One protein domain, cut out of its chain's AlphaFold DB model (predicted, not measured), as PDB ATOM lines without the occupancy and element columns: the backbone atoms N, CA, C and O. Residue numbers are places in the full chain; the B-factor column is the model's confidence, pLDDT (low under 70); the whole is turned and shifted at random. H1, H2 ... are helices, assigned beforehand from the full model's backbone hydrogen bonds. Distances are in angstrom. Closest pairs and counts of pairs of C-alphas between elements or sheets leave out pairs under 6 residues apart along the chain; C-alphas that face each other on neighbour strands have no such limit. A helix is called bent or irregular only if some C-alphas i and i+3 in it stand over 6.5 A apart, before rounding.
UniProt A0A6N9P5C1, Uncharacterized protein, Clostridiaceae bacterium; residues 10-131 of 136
ATOM      1  N   MET A  10    -131.428  46.612 -95.775       88.81
ATOM      2  CA  MET A  10    -132.894  46.587 -95.736       88.81
ATOM      3  C   MET A  10    -133.471  45.231 -96.146       88.81
ATOM      4  O   MET A  10    -134.362  44.722 -95.471       88.81
ATOM      5  N   GLN A  11    -132.948  44.612 -97.213       90.38
ATOM      6  CA  GLN A  11    -133.369  43.266 -97.612       90.38
ATOM      7  C   GLN A  11    -133.132  42.267 -96.482       90.38
ATOM      8  O   GLN A  11    -134.007  41.449 -96.210       90.38
ATOM      9  N   LYS A  12    -131.988  42.354 -95.790       91.81
ATOM     10  CA  LYS A  12    -131.694  41.428 -94.697       91.81
ATOM     11  C   LYS A  12    -132.621  41.626 -93.501       91.81
ATOM     12  O   LYS A  12    -133.102  40.648 -92.936       91.81
ATOM     13  N   LEU A  13    -132.920  42.873 -93.139       93.19
ATOM     14  CA  LEU A  13    -133.866  43.175 -92.061       93.19
ATOM     15  C   LEU A  13    -135.278  42.660 -92.374       93.19
ATOM     16  O   LEU A  13    -135.935  42.124 -91.484       93.19
ATOM     17  N   HIS A  14    -135.718  42.753 -93.632       92.12
ATOM     18  CA  HIS A  14    -136.995  42.187 -94.075       92.12
ATOM     19  C   HIS A  14    -137.047  40.655 -94.029       92.12
ATOM     20  O   HIS A  14    -138.129  40.107 -93.862       92.12
ATOM     21  N   GLU A  15    -135.916  39.958 -94.144       93.75
ATOM     22  CA  GLU A  15    -135.864  38.509 -93.904       93.75
ATOM     23  C   GLU A  15    -135.894  38.158 -92.414       93.75
ATOM     24  O   GLU A  15    -136.439  37.126 -92.033       93.75
ATOM     25  N   MET A  16    -135.268  38.987 -91.572       93.06
ATOM     26  CA  MET A  16    -135.163  38.733 -90.132       93.06
ATOM     27  C   MET A  16    -136.474  38.981 -89.389       93.06
ATOM     28  O   MET A  16    -136.695  38.382 -88.336       93.06
ATOM     29  N   LEU A  17    -137.322  39.873 -89.904       93.88
ATOM     30  CA  LEU A  17    -138.549  40.290 -89.238       93.88
ATOM     31  C   LEU A  17    -139.795  39.903 -90.035       93.88
ATOM     32  O   LEU A  17    -139.858  40.140 -91.238       93.88
ATOM     33  N   PRO A  18    -140.837  39.384 -89.362       84.12
ATOM     34  CA  PRO A  18    -142.029  38.879 -90.035       84.12
ATOM     35  C   PRO A  18    -142.889  39.985 -90.661       84.12
ATOM     36  O   PRO A  18    -143.696  39.708 -91.545       84.12
ATOM     37  N   THR A  19    -142.759  41.236 -90.201       89.25
ATOM     38  CA  THR A  19    -143.561  42.361 -90.692       89.25
ATOM     39  C   THR A  19    -142.688  43.542 -91.096       89.25
ATOM     40  O   THR A  19    -141.752  43.927 -90.394       89.25
ATOM     41  N   GLN A  20    -143.039  44.170 -92.223       90.06
ATOM     42  CA  GLN A  20    -142.358  45.379 -92.701       90.06
ATOM     43  C   GLN A  20    -142.483  46.536 -91.701       90.06
ATOM     44  O   GLN A  20    -141.546  47.308 -91.541       90.06
ATOM     45  N   THR A  21    -143.596  46.605 -90.969       92.94
ATOM     46  CA  THR A  21    -143.849  47.601 -89.918       92.94
ATOM     47  C   THR A  21    -142.745  47.607 -88.860       92.94
ATOM     48  O   THR A  21    -142.228  48.665 -88.513       92.94
ATOM     49  N   LYS A  22    -142.325  46.420 -88.396       94.62
ATOM     50  CA  LYS A  22    -141.240  46.292 -87.414       94.62
ATOM     51  C   LYS A  22    -139.899  46.732 -87.994       94.62
ATOM     52  O   LYS A  22    -139.143  47.391 -87.291       94.62
ATOM     53  N   VAL A  23    -139.632  46.427 -89.269       94.94
ATOM     54  CA  VAL A  23    -138.418  46.881 -89.972       94.94
ATOM     55  C   VAL A  23    -138.360  48.406 -90.014       94.94
ATOM     56  O   VAL A  23    -137.380  48.984 -89.556       94.94
ATOM     57  N   TYR A  24    -139.414  49.065 -90.502       94.62
ATOM     58  CA  TYR A  24    -139.441  50.528 -90.582       94.62
ATOM     59  C   TYR A  24    -139.342  51.181 -89.204       94.62
ATOM     60  O   TYR A  24    -138.615  52.158 -89.059       94.62
ATOM     61  N   PHE A  25    -139.985  50.607 -88.183       95.69
ATOM     62  CA  PHE A  25    -139.891  51.106 -86.812       95.69
ATOM     63  C   PHE A  25    -138.461  51.054 -86.254       95.69
ATOM     64  O   PHE A  25    -137.970  52.060 -85.745       95.69
ATOM     65  N   ILE A  26    -137.752  49.922 -86.382       96.19
ATOM     66  CA  ILE A  26    -136.372  49.833 -85.872       96.19
ATOM     67  C   ILE A  26    -135.393  50.685 -86.685       96.19
ATOM     68  O   ILE A  26    -134.462  51.250 -86.115       96.19
ATOM     69  N   VAL A  27    -135.596  50.806 -88.000       94.69
ATOM     70  CA  VAL A  27    -134.742  51.644 -88.850       94.69
ATOM     71  C   VAL A  27    -134.952  53.111 -88.500       94.69
ATOM     72  O   VAL A  27    -133.974  53.811 -88.282       94.69
ATOM     73  N   TRP A  28    -136.196  53.559 -88.348       95.62
ATOM     74  CA  TRP A  28    -136.502  54.912 -87.888       95.62
ATOM     75  C   TRP A  28    -135.875  55.223 -86.524       95.62
ATOM     76  O   TRP A  28    -135.215  56.245 -86.371       95.62
ATOM     77  N   LYS A  29    -136.005  54.313 -85.548       95.19
ATOM     78  CA  LYS A  29    -135.547  54.557 -84.171       95.19
ATOM     79  C   LYS A  29    -134.021  54.559 -84.021       95.19
ATOM     80  O   LYS A  29    -133.490  55.323 -83.220       95.19
ATOM     81  N   TYR A  30    -133.306  53.698 -84.751       93.75
ATOM     82  CA  TYR A  30    -131.858  53.502 -84.558       93.75
ATOM     83  C   TYR A  30    -130.986  54.007 -85.710       93.75
ATOM     84  O   TYR A  30    -129.788  54.219 -85.517       93.75
ATOM     85  N   ALA A  31    -131.557  54.172 -86.900       91.25
ATOM     86  CA  ALA A  31    -130.833  54.474 -88.128       91.25
ATOM     87  C   ALA A  31    -131.668  55.314 -89.120       91.25
ATOM     88  O   ALA A  31    -131.750  54.946 -90.296       91.25
ATOM     89  N   PRO A  32    -132.299  56.431 -88.699       91.44
ATOM     90  CA  PRO A  32    -133.277  57.147 -89.526       91.44
ATOM     91  C   PRO A  32    -132.696  57.647 -90.853       91.44
ATOM     92  O   PRO A  32    -133.418  57.745 -91.837       91.44
ATOM     93  N   ALA A  33    -131.383  57.887 -90.924       87.38
ATOM     94  CA  ALA A  33    -130.684  58.263 -92.155       87.38
ATOM     95  C   ALA A  33    -130.739  57.194 -93.267       87.38
ATOM     96  O   ALA A  33    -130.466  57.504 -94.422       87.38
ATOM     97  N   LEU A  34    -131.079  55.941 -92.941       87.06
ATOM     98  CA  LEU A  34    -131.270  54.871 -93.925       87.06
ATOM     99  C   LEU A  34    -132.658  54.896 -94.576       87.06
ATOM    100  O   LEU A  34    -132.894  54.173 -95.545       87.06
ATOM    101  N   LEU A  35    -133.584  55.689 -94.039       89.31
ATOM    102  CA  LEU A  35    -134.894  55.870 -94.635       89.31
ATOM    103  C   LEU A  35    -134.783  56.770 -95.879       89.31
ATOM    104  O   LEU A  35    -134.132  57.812 -95.818       89.31
ATOM    105  N   PRO A  36    -135.446  56.426 -97.002       84.44
ATOM    106  CA  PRO A  36    -135.423  57.248 -98.216       84.44
ATOM    107  C   PRO A  36    -135.924  58.679 -98.008       84.44
ATOM    108  O   PRO A  36    -135.523  59.592 -98.726       84.44
ATOM    109  N   LYS A  37    -136.827  58.867 -97.042       86.94
ATOM    110  CA  LYS A  37    -137.323  60.172 -96.621       86.94
ATOM    111  C   LYS A  37    -137.033  60.375 -95.148       86.94
ATOM    112  O   LYS A  37    -137.239  59.463 -94.345       86.94
ATOM    113  N   LYS A  38    -136.610  61.595 -94.820       88.19
ATOM    114  CA  LYS A  38    -136.473  62.050 -93.440       88.19
ATOM    115  C   LYS A  38    -137.846  62.039 -92.776       88.19
ATOM    116  O   LYS A  38    -138.803  62.565 -93.335       88.19
ATOM    117  N   VAL A  39    -137.898  61.411 -91.612       90.88
ATOM    118  CA  VAL A  39    -139.085  61.256 -90.780       90.88
ATOM    119  C   VAL A  39    -138.630  61.483 -89.349       90.88
ATOM    120  O   VAL A  39    -137.808  60.719 -88.842       90.88
ATOM    121  N   ASP A  40    -139.131  62.542 -88.728       89.94
ATOM    122  CA  ASP A  40    -138.698  62.975 -87.399       89.94
ATOM    123  C   ASP A  40    -139.693  62.538 -86.310       89.94
ATOM    124  O   ASP A  40    -139.298  62.376 -85.155       89.94
ATOM    125  N   THR A  41    -140.959  62.288 -86.665       93.56
ATOM    126  CA  THR A  41    -142.013  61.866 -85.723       93.56
ATOM    127  C   THR A  41    -142.588  60.489 -86.055       93.56
ATOM    128  O   THR A  41    -142.520  60.011 -87.192       93.56
ATOM    129  N   PHE A  42    -143.184  59.832 -85.056       92.62
ATOM    130  CA  PHE A  42    -143.873  58.561 -85.265       92.62
ATOM    131  C   PHE A  42    -145.105  58.734 -86.166       92.62
ATOM    132  O   PHE A  42    -145.373  57.892 -87.023       92.62
ATOM    133  N   GLU A  43    -145.824  59.852 -86.054       91.94
ATOM    134  CA  GLU A  43    -146.943  60.166 -86.941       91.94
ATOM    135  C   GLU A  43    -146.497  60.228 -88.406       91.94
ATOM    136  O   GLU A  43    -147.121  59.596 -89.261       91.94
ATOM    137  N   GLU A  44    -145.389  60.914 -88.698       92.75
ATOM    138  CA  GLU A  44    -144.804  60.965 -90.042       92.75
ATOM    139  C   GLU A  44    -144.397  59.570 -90.534       92.75
ATOM    140  O   GLU A  44    -144.638  59.229 -91.694       92.75
ATOM    141  N   LEU A  45    -143.850  58.725 -89.651       93.25
ATOM    142  CA  LEU A  45    -143.470  57.350 -89.982       93.25
ATOM    143  C   LEU A  45    -144.680  56.532 -90.434       93.25
ATOM    144  O   LEU A  45    -144.632  55.870 -91.474       93.25
ATOM    145  N   THR A  46    -145.762  56.584 -89.655       92.25
ATOM    146  CA  THR A  46    -146.991  55.831 -89.939       92.25
ATOM    147  C   THR A  46    -147.713  56.336 -91.188       92.25
ATOM    148  O   THR A  46    -148.381  55.551 -91.862       92.25
ATOM    149  N   ALA A  47    -147.573  57.626 -91.509       90.75
ATOM    150  CA  ALA A  47    -148.153  58.233 -92.702       90.75
ATOM    151  C   ALA A  47    -147.363  57.896 -93.976       90.75
ATOM    152  O   ALA A  47    -147.958  57.703 -95.037       90.75
ATOM    153  N   GLU A  48    -146.034  57.824 -93.882       91.44
ATOM    154  CA  GLU A  48    -145.155  57.625 -95.034       91.44
ATOM    155  C   GLU A  48    -144.971  56.143 -95.398       91.44
ATOM    156  O   GLU A  48    -144.972  55.783 -96.578       91.44
ATOM    157  N   TYR A  49    -144.835  55.258 -94.405       87.38
ATOM    158  CA  TYR A  49    -144.475  53.858 -94.639       87.38
ATOM    159  C   TYR A  49    -145.662  52.905 -94.467       87.38
ATOM    160  O   TYR A  49    -146.504  53.034 -93.583       87.38
ATOM    161  N   LYS A  50    -145.733  51.891 -95.336       82.81
ATOM    162  CA  LYS A  50    -146.832  50.914 -95.343       82.81
ATOM    163  C   LYS A  50    -146.729  49.930 -94.173       82.81
ATOM    164  O   LYS A  50    -145.640  49.540 -93.765       82.81
ATOM    165  N   GLY A  51    -147.884  49.436 -93.725       83.81
ATOM    166  CA  GLY A  51    -147.993  48.367 -92.722       83.81
ATOM    167  C   GLY A  51    -148.332  48.854 -91.314       83.81
ATOM    168  O   GLY A  51    -148.665  48.029 -90.464       83.81
ATOM    169  N   PHE A  52    -148.296  50.164 -91.069       87.75
ATOM    170  CA  PHE A  52    -148.876  50.756 -89.867       87.75
ATOM    171  C   PHE A  52    -150.398  50.848 -90.031       87.75
ATOM    172  O   PHE A  52    -150.898  51.263 -91.079       87.75
ATOM    173  N   THR A  53    -151.151  50.409 -89.024       84.75
ATOM    174  CA  THR A  53    -152.615  50.502 -89.012       84.75
ATOM    175  C   THR A  53    -153.068  51.759 -88.275       84.75
ATOM    176  O   THR A  53    -152.377  52.295 -87.408       84.75
ATOM    177  N   LYS A  54    -154.257  52.260 -88.632       79.69
ATOM    178  CA  LYS A  54    -154.825  53.457 -88.006       79.69
ATOM    179  C   LYS A  54    -155.019  53.223 -86.503       79.69
ATOM    180  O   LYS A  54    -155.707  52.281 -86.120       79.69
ATOM    181  N   GLY A  55    -154.452  54.109 -85.683       78.38
ATOM    182  CA  GLY A  55    -154.525  54.029 -84.221       78.38
ATOM    183  C   GLY A  55    -153.412  53.208 -83.568       78.38
ATOM    184  O   GLY A  55    -153.495  52.963 -82.368       78.38
ATOM    185  N   MET A  56    -152.389  52.785 -84.323       86.81
ATOM    186  CA  MET A  56    -151.150  52.307 -83.710       86.81
ATOM    187  C   MET A  56    -150.497  53.421 -82.905       86.81
ATOM    188  O   MET A  56    -150.427  54.562 -83.354       86.81
ATOM    189  N   ASP A  57    -150.010  53.051 -81.731       90.38
ATOM    190  CA  ASP A  57    -149.335  53.940 -80.797       90.38
ATOM    191  C   ASP A  57    -147.842  53.589 -80.711       90.38
ATOM    192  O   ASP A  57    -147.451  52.419 -80.830       90.38
ATOM    193  N   GLU A  58    -146.997  54.599 -80.500       93.50
ATOM    194  CA  GLU A  58    -145.550  54.406 -80.427       93.50
ATOM    195  C   GLU A  58    -145.184  53.504 -79.245       93.50
ATOM    196  O   GLU A  58    -144.415  52.557 -79.415       93.50
ATOM    197  N   ALA A  59    -145.803  53.702 -78.074       93.06
ATOM    198  CA  ALA A  59    -145.510  52.896 -76.889       93.06
ATOM    199  C   ALA A  59    -145.932  51.426 -77.060       93.06
ATOM    200  O   ALA A  59    -145.378  50.529 -76.421       93.06
ATOM    201  N   GLN A  60    -146.897  51.135 -77.937       90.38
ATOM    202  CA  GLN A  60    -147.195  49.760 -78.348       90.38
ATOM    203  C   GLN A  60    -146.095  49.184 -79.243       90.38
ATOM    204  O   GLN A  60    -145.700  48.034 -79.045       90.38
ATOM    205  N   CYS A  61    -145.574  49.971 -80.189       92.69
ATOM    206  CA  CYS A  61    -144.478  49.559 -81.068       92.69
ATOM    207  C   CYS A  61    -143.173  49.337 -80.292       92.69
ATOM    208  O   CYS A  61    -142.427  48.404 -80.589       92.69
ATOM    209  N   GLU A  62    -142.919  50.122 -79.240       95.12
ATOM    210  CA  GLU A  62    -141.758  49.935 -78.362       95.12
ATOM    211  C   GLU A  62    -141.724  48.554 -77.703       95.12
ATOM    212  O   GLU A  62    -140.645  47.999 -77.490       95.12
ATOM    213  N   ARG A  63    -142.884  47.940 -77.443       94.75
ATOM    214  CA  ARG A  63    -142.947  46.590 -76.859       94.75
ATOM    215  C   ARG A  63    -142.325  45.537 -77.768       94.75
ATOM    216  O   ARG A  63    -141.821  44.537 -77.264       94.75
ATOM    217  N   TRP A  64    -142.301  45.762 -79.084       94.81
ATOM    218  CA  TRP A  64    -141.632  44.857 -80.018       94.81
ATOM    219  C   TRP A  64    -140.131  44.757 -79.754       94.81
ATOM    220  O   TRP A  64    -139.541  43.731 -80.064       94.81
ATOM    221  N   LEU A  65    -139.504  45.771 -79.146       95.25
ATOM    222  CA  LEU A  65    -138.070  45.760 -78.828       95.25
ATOM    223  C   LEU A  65    -137.698  44.704 -77.771       95.25
ATOM    224  O   LEU A  65    -136.523  44.366 -77.622       95.25
ATOM    225  N   ALA A  66    -138.683  44.164 -77.051       95.19
ATOM    226  CA  ALA A  66    -138.490  43.035 -76.145       95.19
ATOM    227  C   ALA A  66    -138.520  41.672 -76.864       95.19
ATOM    228  O   ALA A  66    -138.147  40.665 -76.268       95.19
ATOM    229  N   GLU A  67    -138.963  41.612 -78.122       95.31
ATOM    230  CA  GLU A  67    -139.019  40.365 -78.883       95.31
ATOM    231  C   GLU A  67    -137.628  39.948 -79.377       95.31
ATOM    232  O   GLU A  67    -136.885  40.751 -79.940       95.31
ATOM    233  N   GLU A  68    -137.298  38.662 -79.255       95.56
ATOM    234  CA  GLU A  68    -135.971  38.131 -79.600       95.56
ATOM    235  C   GLU A  68    -135.580  38.387 -81.067       95.56
ATOM    236  O   GLU A  68    -134.462  38.818 -81.357       95.56
ATOM    237  N   SER A  69    -136.517  38.200 -82.005       95.00
ATOM    238  CA  SER A  69    -136.277  38.468 -83.434       95.00
ATOM    239  C   SER A  69    -135.960  39.944 -83.707       95.00
ATOM    240  O   SER A  69    -135.067  40.260 -84.498       95.00
ATOM    241  N   VAL A  70    -136.636  40.852 -83.000       96.00
ATOM    242  CA  VAL A  70    -136.427  42.299 -83.097       96.00
ATOM    243  C   VAL A  70    -135.085  42.685 -82.491       96.00
ATOM    244  O   VAL A  70    -134.333  43.424 -83.121       96.00
ATOM    245  N   GLN A  71    -134.721  42.128 -81.338       94.69
ATOM    246  CA  GLN A  71    -133.406  42.345 -80.732       94.69
ATOM    247  C   GLN A  71    -132.268  41.868 -81.640       94.69
ATOM    248  O   GLN A  71    -131.270  42.573 -81.808       94.69
ATOM    249  N   ALA A  72    -132.427  40.707 -82.282       94.50
ATOM    250  CA  ALA A  72    -131.460  40.200 -83.248       94.50
ATOM    251  C   ALA A  72    -131.315  41.141 -84.459       94.50
ATOM    252  O   ALA A  72    -130.193  41.443 -84.872       94.50
ATOM    253  N   ALA A  73    -132.430  41.648 -84.995       95.25
ATOM    254  CA  ALA A  73    -132.432  42.597 -86.107       95.25
ATOM    255  C   ALA A  73    -131.799  43.947 -85.728       95.25
ATOM    256  O   ALA A  73    -130.968  44.463 -86.475       95.25
ATOM    257  N   VAL A  74    -132.111  44.484 -84.543       95.88
ATOM    258  CA  VAL A  74    -131.491  45.709 -84.008       95.88
ATOM    259  C   VAL A  74    -129.985  45.518 -83.840       95.88
ATOM    260  O   VAL A  74    -129.207  46.360 -84.281       95.88
ATOM    261  N   LYS A  75    -129.538  44.389 -83.278       91.81
ATOM    262  CA  LYS A  75    -128.107  44.087 -83.140       91.81
ATOM    263  C   LYS A  75    -127.405  44.021 -84.498       91.81
ATOM    264  O   LYS A  75    -126.304  44.551 -84.636       91.81
ATOM    265  N   TYR A  76    -128.027  43.390 -85.493       91.25
ATOM    266  CA  TYR A  76    -127.494  43.335 -86.855       91.25
ATOM    267  C   TYR A  76    -127.374  44.735 -87.476       91.25
ATOM    268  O   TYR A  76    -126.307  45.088 -87.981       91.25
ATOM    269  N   LEU A  77    -128.430  45.550 -87.367       92.00
ATOM    270  CA  LEU A  77    -128.450  46.939 -87.825       92.00
ATOM    271  C   LEU A  77    -127.328  47.756 -87.174       92.00
ATOM    272  O   LEU A  77    -126.501  48.342 -87.872       92.00
ATOM    273  N   LEU A  78    -127.244  47.734 -85.843       89.56
ATOM    274  CA  LEU A  78    -126.227  48.468 -85.092       89.56
ATOM    275  C   LEU A  78    -124.809  47.999 -85.427       89.56
ATOM    276  O   LEU A  78    -123.918  48.834 -85.539       89.56
ATOM    277  N   LYS A  79    -124.591  46.694 -85.649       85.12
ATOM    278  CA  LYS A  79    -123.286  46.168 -86.076       85.12
ATOM    279  C   LYS A  79    -122.879  46.711 -87.447       85.12
ATOM    280  O   LYS A  79    -121.719  47.051 -87.638       85.12
ATOM    281  N   ARG A  80    -123.813  46.823 -88.397       84.31
ATOM    282  CA  ARG A  80    -123.531  47.395 -89.726       84.31
ATOM    283  C   ARG A  80    -123.251  48.895 -89.659       84.31
ATOM    284  O   ARG A  80    -122.360  49.368 -90.350       84.31
ATOM    285  N   MET A  81    -123.954  49.618 -88.789       86.12
ATOM    286  CA  MET A  81    -123.672  51.034 -88.531       86.12
ATOM    287  C   MET A  81    -122.390  51.259 -87.725       86.12
ATOM    288  O   MET A  81    -121.839  52.354 -87.746       86.12
ATOM    289  N   HIS A  82    -121.927  50.249 -86.987       85.25
ATOM    290  CA  HIS A  82    -120.759  50.374 -86.126       85.25
ATOM    291  C   HIS A  82    -119.514  50.765 -86.918       85.25
ATOM    292  O   HIS A  82    -118.806  51.667 -86.489       85.25
ATOM    293  N   ALA A  83    -119.307  50.171 -88.097       79.94
ATOM    294  CA  ALA A  83    -118.195  50.522 -88.979       79.94
ATOM    295  C   ALA A  83    -118.202  52.017 -89.345       79.94
ATOM    296  O   ALA A  83    -117.188  52.688 -89.202       79.94
ATOM    297  N   GLN A  84    -119.366  52.571 -89.706       83.75
ATOM    298  CA  GLN A  84    -119.501  54.002 -89.998       83.75
ATOM    299  C   GLN A  84    -119.161  54.875 -88.778       83.75
ATOM    300  O   GLN A  84    -118.467  55.876 -88.911       83.75
ATOM    301  N   LYS A  85    -119.604  54.479 -87.579       85.19
ATOM    302  CA  LYS A  85    -119.282  55.201 -86.336       85.19
ATOM    303  C   LYS A  85    -117.799  55.124 -85.981       85.19
ATOM    304  O   LYS A  85    -117.259  56.067 -85.419       85.19
ATOM    305  N   LEU A  86    -117.142  54.002 -86.270       86.44
ATOM    306  CA  LEU A  86    -115.705  53.862 -86.053       86.44
ATOM    307  C   LEU A  86    -114.904  54.763 -87.003       86.44
ATOM    308  O   LEU A  86    -113.926  55.351 -86.557       86.44
ATOM    309  N   VAL A  87    -115.350  54.938 -88.255       87.75
ATOM    310  CA  VAL A  87    -114.767  55.924 -89.186       87.75
ATOM    311  C   VAL A  87    -114.919  57.347 -88.641       87.75
ATOM    312  O   VAL A  87    -113.945  58.088 -88.585       87.75
ATOM    313  N   GLU A  88    -116.105  57.716 -88.155       88.88
ATOM    314  CA  GLU A  88    -116.329  59.036 -87.544       88.88
ATOM    315  C   GLU A  88    -115.425  59.261 -86.315       88.88
ATOM    316  O   GLU A  88    -114.809  60.315 -86.157       88.88
ATOM    317  N   LEU A  89    -115.280  58.248 -85.453       86.19
ATOM    318  CA  LEU A  89    -114.365  58.311 -84.311       86.19
ATOM    319  C   LEU A  89    -112.899  58.413 -84.736       86.19
ATOM    320  O   LEU A  89    -112.137  59.126 -84.081       86.19
ATOM    321  N   TYR A  90    -112.506  57.723 -85.808       87.25
ATOM    322  CA  TYR A  90    -111.166  57.821 -86.376       87.25
ATOM    323  C   TYR A  90    -110.843  59.269 -86.753       87.25
ATOM    324  O   TYR A  90    -109.817  59.793 -86.321       87.25
ATOM    325  N   GLU A  91    -111.740  59.939 -87.481       88.88
ATOM    326  CA  GLU A  91    -111.568  61.338 -87.892       88.88
ATOM    327  C   GLU A  91    -111.472  62.285 -86.687       88.88
ATOM    328  O   GLU A  91    -110.572  63.125 -86.624       88.88
ATOM    329  N   ILE A  92    -112.344  62.112 -85.687       89.00
ATOM    330  CA  ILE A  92    -112.337  62.928 -84.462       89.00
ATOM    331  C   ILE A  92    -111.025  62.759 -83.687       89.00
ATOM    332  O   ILE A  92    -110.460  63.739 -83.197       89.00
ATOM    333  N   TYR A  93    -110.548  61.522 -83.520       86.69
ATOM    334  CA  TYR A  93    -109.307  61.270 -82.790       86.69
ATOM    335  C   TYR A  93    -108.079  61.721 -83.568       86.69
ATOM    336  O   TYR A  93    -107.161  62.254 -82.947       86.69
ATOM    337  N   PHE A  94    -108.077  61.571 -84.892       89.19
ATOM    338  CA  PHE A  94    -107.018  62.099 -85.742       89.19
ATOM    339  C   PHE A  94    -106.886  63.614 -85.586       89.19
ATOM    340  O   PHE A  94    -105.781  64.121 -85.423       89.19
ATOM    341  N   ASP A  95    -108.005  64.344 -85.598       91.75
ATOM    342  CA  ASP A  95    -107.976  65.799 -85.463       91.75
ATOM    343  C   ASP A  95    -107.433  66.239 -84.097       91.75
ATOM    344  O   ASP A  95    -106.512  67.049 -84.027       91.75
ATOM    345  N   LYS A  96    -107.904  65.612 -83.011       91.19
ATOM    346  CA  LYS A  96    -107.407  65.879 -81.648       91.19
ATOM    347  C   LYS A  96    -105.931  65.526 -81.466       91.19
ATOM    348  O   LYS A  96    -105.212  66.221 -80.752       91.19
ATOM    349  N   ALA A  97    -105.473  64.452 -82.104       91.94
ATOM    350  CA  ALA A  97    -104.091  63.990 -82.030       91.94
ATOM    351  C   ALA A  97    -103.076  64.996 -82.597       91.94
ATOM    352  O   ALA A  97    -101.898  64.906 -82.260       91.94
ATOM    353  N   LYS A  98    -103.509  65.956 -83.427       89.44
ATOM    354  CA  LYS A  98    -102.636  67.016 -83.960       89.44
ATOM    355  C   LYS A  98    -102.131  67.971 -82.879       89.44
ATOM    356  O   LYS A  98    -101.082  68.580 -83.061       89.44
ATOM    357  N   GLU A  99    -102.876  68.117 -81.785       91.62
ATOM    358  CA  GLU A  99    -102.616  69.128 -80.751       91.62
ATOM    359  C   GLU A  99    -102.343  68.523 -79.365       91.62
ATOM    360  O   GLU A  99    -101.733  69.176 -78.520       91.62
ATOM    361  N   ASP A 100    -102.759  67.274 -79.120       91.38
ATOM    362  CA  ASP A 100    -102.656  66.611 -77.817       91.38
ATOM    363  C   ASP A 100    -101.941  65.250 -77.930       91.38
ATOM    364  O   ASP A 100    -102.424  64.309 -78.563       91.38
ATOM    365  N   VAL A 101    -100.799  65.125 -77.246       85.81
ATOM    366  CA  VAL A 101     -99.977  63.902 -77.204       85.81
ATOM    367  C   VAL A 101    -100.731  62.710 -76.594       85.81
ATOM    368  O   VAL A 101    -100.554  61.574 -77.033       85.81
ATOM    369  N   GLN A 102    -101.604  62.934 -75.607       87.06
ATOM    370  CA  GLN A 102    -102.452  61.880 -75.039       87.06
ATOM    371  C   GLN A 102    -103.515  61.432 -76.046       87.06
ATOM    372  O   GLN A 102    -103.773  60.232 -76.187       87.06
ATOM    373  N   ALA A 103    -104.090  62.371 -76.803       85.62
ATOM    374  CA  ALA A 103    -104.999  62.044 -77.897       85.62
ATOM    375  C   ALA A 103    -104.278  61.291 -79.028       85.62
ATOM    376  O   ALA A 103    -104.842  60.343 -79.568       85.62
ATOM    377  N   PHE A 104    -103.019  61.624 -79.327       84.44
ATOM    378  CA  PHE A 104    -102.184  60.893 -80.285       84.44
ATOM    379  C   PHE A 104    -101.938  59.437 -79.872       84.44
ATOM    380  O   PHE A 104    -102.079  58.527 -80.693       84.44
ATOM    381  N   GLN A 105    -101.630  59.183 -78.598       87.19
ATOM    382  CA  GLN A 105    -101.489  57.814 -78.090       87.19
ATOM    383  C   GLN A 105    -102.809  57.033 -78.187       87.19
ATOM    384  O   GLN A 105    -102.820  55.871 -78.603       87.19
ATOM    385  N   ALA A 106    -103.932  57.672 -77.839       86.00
ATOM    386  CA  ALA A 106    -105.258  57.067 -77.948       86.00
ATOM    387  C   ALA A 106    -105.633  56.758 -79.406       86.00
ATOM    388  O   ALA A 106    -106.091  55.652 -79.697       86.00
ATOM    389  N   PHE A 107    -105.379  57.700 -80.317       89.31
ATOM    390  CA  PHE A 107    -105.569  57.537 -81.754       89.31
ATOM    391  C   PHE A 107    -104.716  56.395 -82.305       89.31
ATOM    392  O   PHE A 107    -105.250  55.527 -82.985       89.31
ATOM    393  N   SER A 108    -103.428  56.333 -81.959       87.69
ATOM    394  CA  SER A 108    -102.520  55.288 -82.444       87.69
ATOM    395  C   SER A 108    -103.011  53.891 -82.050       87.69
ATOM    396  O   SER A 108    -103.123  53.008 -82.897       87.69
ATOM    397  N   LYS A 109    -103.410  53.706 -80.784       88.25
ATOM    398  CA  LYS A 109    -103.951  52.431 -80.279       88.25
ATOM    399  C   LYS A 109    -105.308  52.073 -80.888       88.25
ATOM    400  O   LYS A 109    -105.606  50.895 -81.081       88.25
ATOM    401  N   PHE A 110    -106.159  53.070 -81.128       87.81
ATOM    402  CA  PHE A 110    -107.429  52.873 -81.821       87.81
ATOM    403  C   PHE A 110    -107.195  52.461 -83.276       87.81
ATOM    404  O   PHE A 110    -107.763  51.465 -83.706       87.81
ATOM    405  N   SER A 111    -106.328  53.183 -83.990       86.00
ATOM    406  CA  SER A 111    -105.955  52.941 -85.384       86.00
ATOM    407  C   SER A 111    -105.388  51.537 -85.566       86.00
ATOM    408  O   SER A 111    -105.891  50.797 -86.405       86.00
ATOM    409  N   GLU A 112    -104.433  51.128 -84.716       85.81
ATOM    410  CA  GLU A 112    -103.896  49.764 -84.722       85.81
ATOM    411  C   GLU A 112    -105.038  48.743 -84.743       85.81
ATOM    412  O   GLU A 112    -105.116  47.981 -85.697       85.81
ATOM    413  N   LYS A 113    -105.963  48.814 -83.770       83.75
ATOM    414  CA  LYS A 113    -107.134  47.922 -83.640       83.75
ATOM    415  C   LYS A 113    -108.125  48.009 -84.793       83.75
ATOM    416  O   LYS A 113    -108.678  46.991 -85.191       83.75
ATOM    417  N   PHE A 114    -108.389  49.219 -85.275       83.31
ATOM    418  CA  PHE A 114    -109.363  49.482 -86.327       83.31
ATOM    419  C   PHE A 114    -108.967  48.785 -87.634       83.31
ATOM    420  O   PHE A 114    -109.827  48.207 -88.289       83.31
ATOM    421  N   PHE A 115    -107.669  48.755 -87.950       80.38
ATOM    422  CA  PHE A 115    -107.144  48.097 -89.148       80.38
ATOM    423  C   PHE A 115    -106.729  46.626 -88.936       80.38
ATOM    424  O   PHE A 115    -106.460  45.932 -89.916       80.38
ATOM    425  N   GLU A 116    -106.700  46.097 -87.699       76.62
ATOM    426  CA  GLU A 116    -106.409  44.659 -87.486       76.62
ATOM    427  C   GLU A 116    -107.494  43.748 -88.062       76.62
ATOM    428  O   GLU A 116    -107.170  42.652 -88.520       76.62
ATOM    429  N   ASP A 117    -108.757  44.185 -88.030       60.94
ATOM    430  CA  ASP A 117    -109.904  43.386 -88.485       60.94
ATOM    431  C   ASP A 117    -109.996  43.302 -90.026       60.94
ATOM    432  O   ASP A 117    -110.578  42.347 -90.540       60.94
ATOM    433  N   ASP A 118    -109.378  44.241 -90.760       53.53
ATOM    434  CA  ASP A 118    -109.399  44.303 -92.235       53.53
ATOM    435  C   ASP A 118    -108.129  43.745 -92.911       53.53
ATOM    436  O   ASP A 118    -108.064  43.641 -94.135       53.53
ATOM    437  N   GLY A 119    -107.123  43.312 -92.143       49.59
ATOM    438  CA  GLY A 119    -105.900  42.712 -92.694       49.59
ATOM    439  C   GLY A 119    -105.011  43.676 -93.498       49.59
ATOM    440  O   GLY A 119    -104.111  43.217 -94.202       49.59
ATOM    441  N   GLU A 120    -105.229  44.991 -93.403       48.09
ATOM    442  CA  GLU A 120    -104.374  46.000 -94.038       48.09
ATOM    443  C   GLU A 120    -103.083  46.205 -93.223       48.09
ATOM    444  O   GLU A 120    -103.005  46.987 -92.273       48.09
ATOM    445  N   ASP A 121    -102.036  45.472 -93.611       51.88
ATOM    446  CA  ASP A 121    -100.695  45.526 -93.011       51.88
ATOM    447  C   ASP A 121     -99.942  46.852 -93.263       51.88
ATOM    448  O   ASP A 121     -98.984  47.162 -92.551       51.88
ATOM    449  N   GLU A 122    -100.366  47.671 -94.230       51.75
ATOM    450  CA  GLU A 122     -99.636  48.886 -94.632       51.75
ATOM    451  C   GLU A 122     -99.695  50.000 -93.573       51.75
ATOM    452  O   GLU A 122     -98.680  50.627 -93.264       51.75
ATOM    453  N   LEU A 123    -100.847  50.204 -92.929       54.28
ATOM    454  CA  LEU A 123    -101.003  51.222 -91.882       54.28
ATOM    455  C   LEU A 123    -100.242  50.850 -90.600       54.28
ATOM    456  O   LEU A 123     -99.682  51.714 -89.922       54.28
ATOM    457  N   ARG A 124    -100.144  49.544 -90.307       54.50
ATOM    458  CA  ARG A 124     -99.303  49.007 -89.226       54.50
ATOM    459  C   ARG A 124     -97.813  49.260 -89.466       54.50
ATOM    460  O   ARG A 124     -97.083  49.428 -88.490       54.50
ATOM    461  N   ALA A 125     -97.355  49.270 -90.719       56.06
ATOM    462  CA  ALA A 125     -95.956  49.541 -91.048       56.06
ATOM    463  C   ALA A 125     -95.590  51.003 -90.750       56.06
ATOM    464  O   ALA A 125     -94.628  51.252 -90.028       56.06
ATOM    465  N   VAL A 126     -96.430  51.950 -91.180       58.09
ATOM    466  CA  VAL A 126     -96.224  53.387 -90.926       58.09
ATOM    467  C   VAL A 126     -96.262  53.706 -89.423       58.09
ATOM    468  O   VAL A 126     -95.397  54.414 -88.918       58.09
ATOM    469  N   LEU A 127     -97.214  53.139 -88.669       55.44
ATOM    470  CA  LEU A 127     -97.303  53.327 -87.210       55.44
ATOM    471  C   LEU A 127     -96.100  52.752 -86.446       55.44
ATOM    472  O   LEU A 127     -95.704  53.302 -85.418       55.44
ATOM    473  N   LYS A 128     -95.517  51.648 -86.930       56.41
ATOM    474  CA  LYS A 128     -94.307  51.060 -86.341       56.41
ATOM    475  C   LYS A 128     -93.058  51.879 -86.647       56.41
ATOM    476  O   LYS A 128     -92.220  51.988 -85.762       56.41
ATOM    477  N   GLU A 129     -92.948  52.464 -87.836       53.53
ATOM    478  CA  GLU A 129     -91.833  53.358 -88.186       53.53
ATOM    479  C   GLU A 129     -91.882  54.690 -87.420       53.53
ATOM    480  O   GLU A 129     -90.842  55.273 -87.140       53.53
ATOM    481  N   VAL A 130     -93.070  55.145 -87.007       52.09
ATOM    482  CA  VAL A 130     -93.239  56.343 -86.159       52.09
ATOM    483  C   VAL A 130     -93.000  56.047 -84.668       52.09
ATOM    484  O   VAL A 130     -93.048  56.964 -83.848       52.09
ATOM    485  N   ARG A 131     -92.697  54.798 -84.267       44.09
ATOM    486  CA  ARG A 131     -92.190  54.535 -82.910       44.09
ATOM    487  C   ARG A 131     -90.782  55.111 -82.777       44.09
ATOM    488  O   ARG A 131     -89.798  54.431 -83.018       44.09
TER     489      ARG A 131
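This is residues 10 to 131 of the 136 residues of an uncharacterized protein of Clostridiaceae bacterium (UniProt A0A6N9P5C1). One long, kinked helix, H5, joins two lobes: short helices H1 to H4 cluster around its first part, while H6 folds back from its far end and H7 folds back again on H6. The printed part has 122 residues with seven named helices, H1 to H7 in order, and no named strand: all helix. It is a loose rod, with a radius of gyration of the C-alphas of 19.9 A and spans of 62 by 28 by 25 A.

H5, residues 68 to 97, has a kink of 35 degrees near residue 82; it is neither bent nor irregular, but only just: C-alphas 80 and 83 are 6.2 A apart. Its residues 70 to 78 alone touch H2, residues 20 to 30, the same way at a shallow tilt of 28 degrees; the closest C-alphas, of Ile 26 and Val 74, are 6.7 A apart. Its residues 69 to 77 alone touch H1, residues 10 to 16, closest at C-alphas Leu 13 and Ala 73, 6.2 A. H2, the hub, touches H1 too, and only just touches H3, residues 42 to 48, and H4, residues 58 to 66, with 3 pairs of C-alphas within 8 A each. Residues 86 to 97 of H5 alone touch H6, residues 101 to 116, in a helical hairpin; C-alphas Ala 97 and Phe 104 are closest, 4.0 A. H6 and H7, residues 121 to 129, form another, closest at C-alphas Glu 112 and Arg 124, 6.5 A. Each O i to N i+4 pair is within hydrogen-bond range in H1, H2, H3, H6 and H7, against 24 of 26 in H5 and 1 of 5 in H4, where 5 of 6 O i to N i+3 pairs are.

H5 measures 41.1 A, from C-alpha 68 at (-135.971, 38.131, -79.600) to C-alpha 97 at (-104.091, 63.990, -82.030). H6 measures 22.7 A and H2 15.6 A.

The farthest C-alphas, of Lys 54 and Glu 129, are 63.0 A apart. The printed part has no cut; the link H2 to H3 is long. Residues 117 to 131 are under 70 in pLDDT.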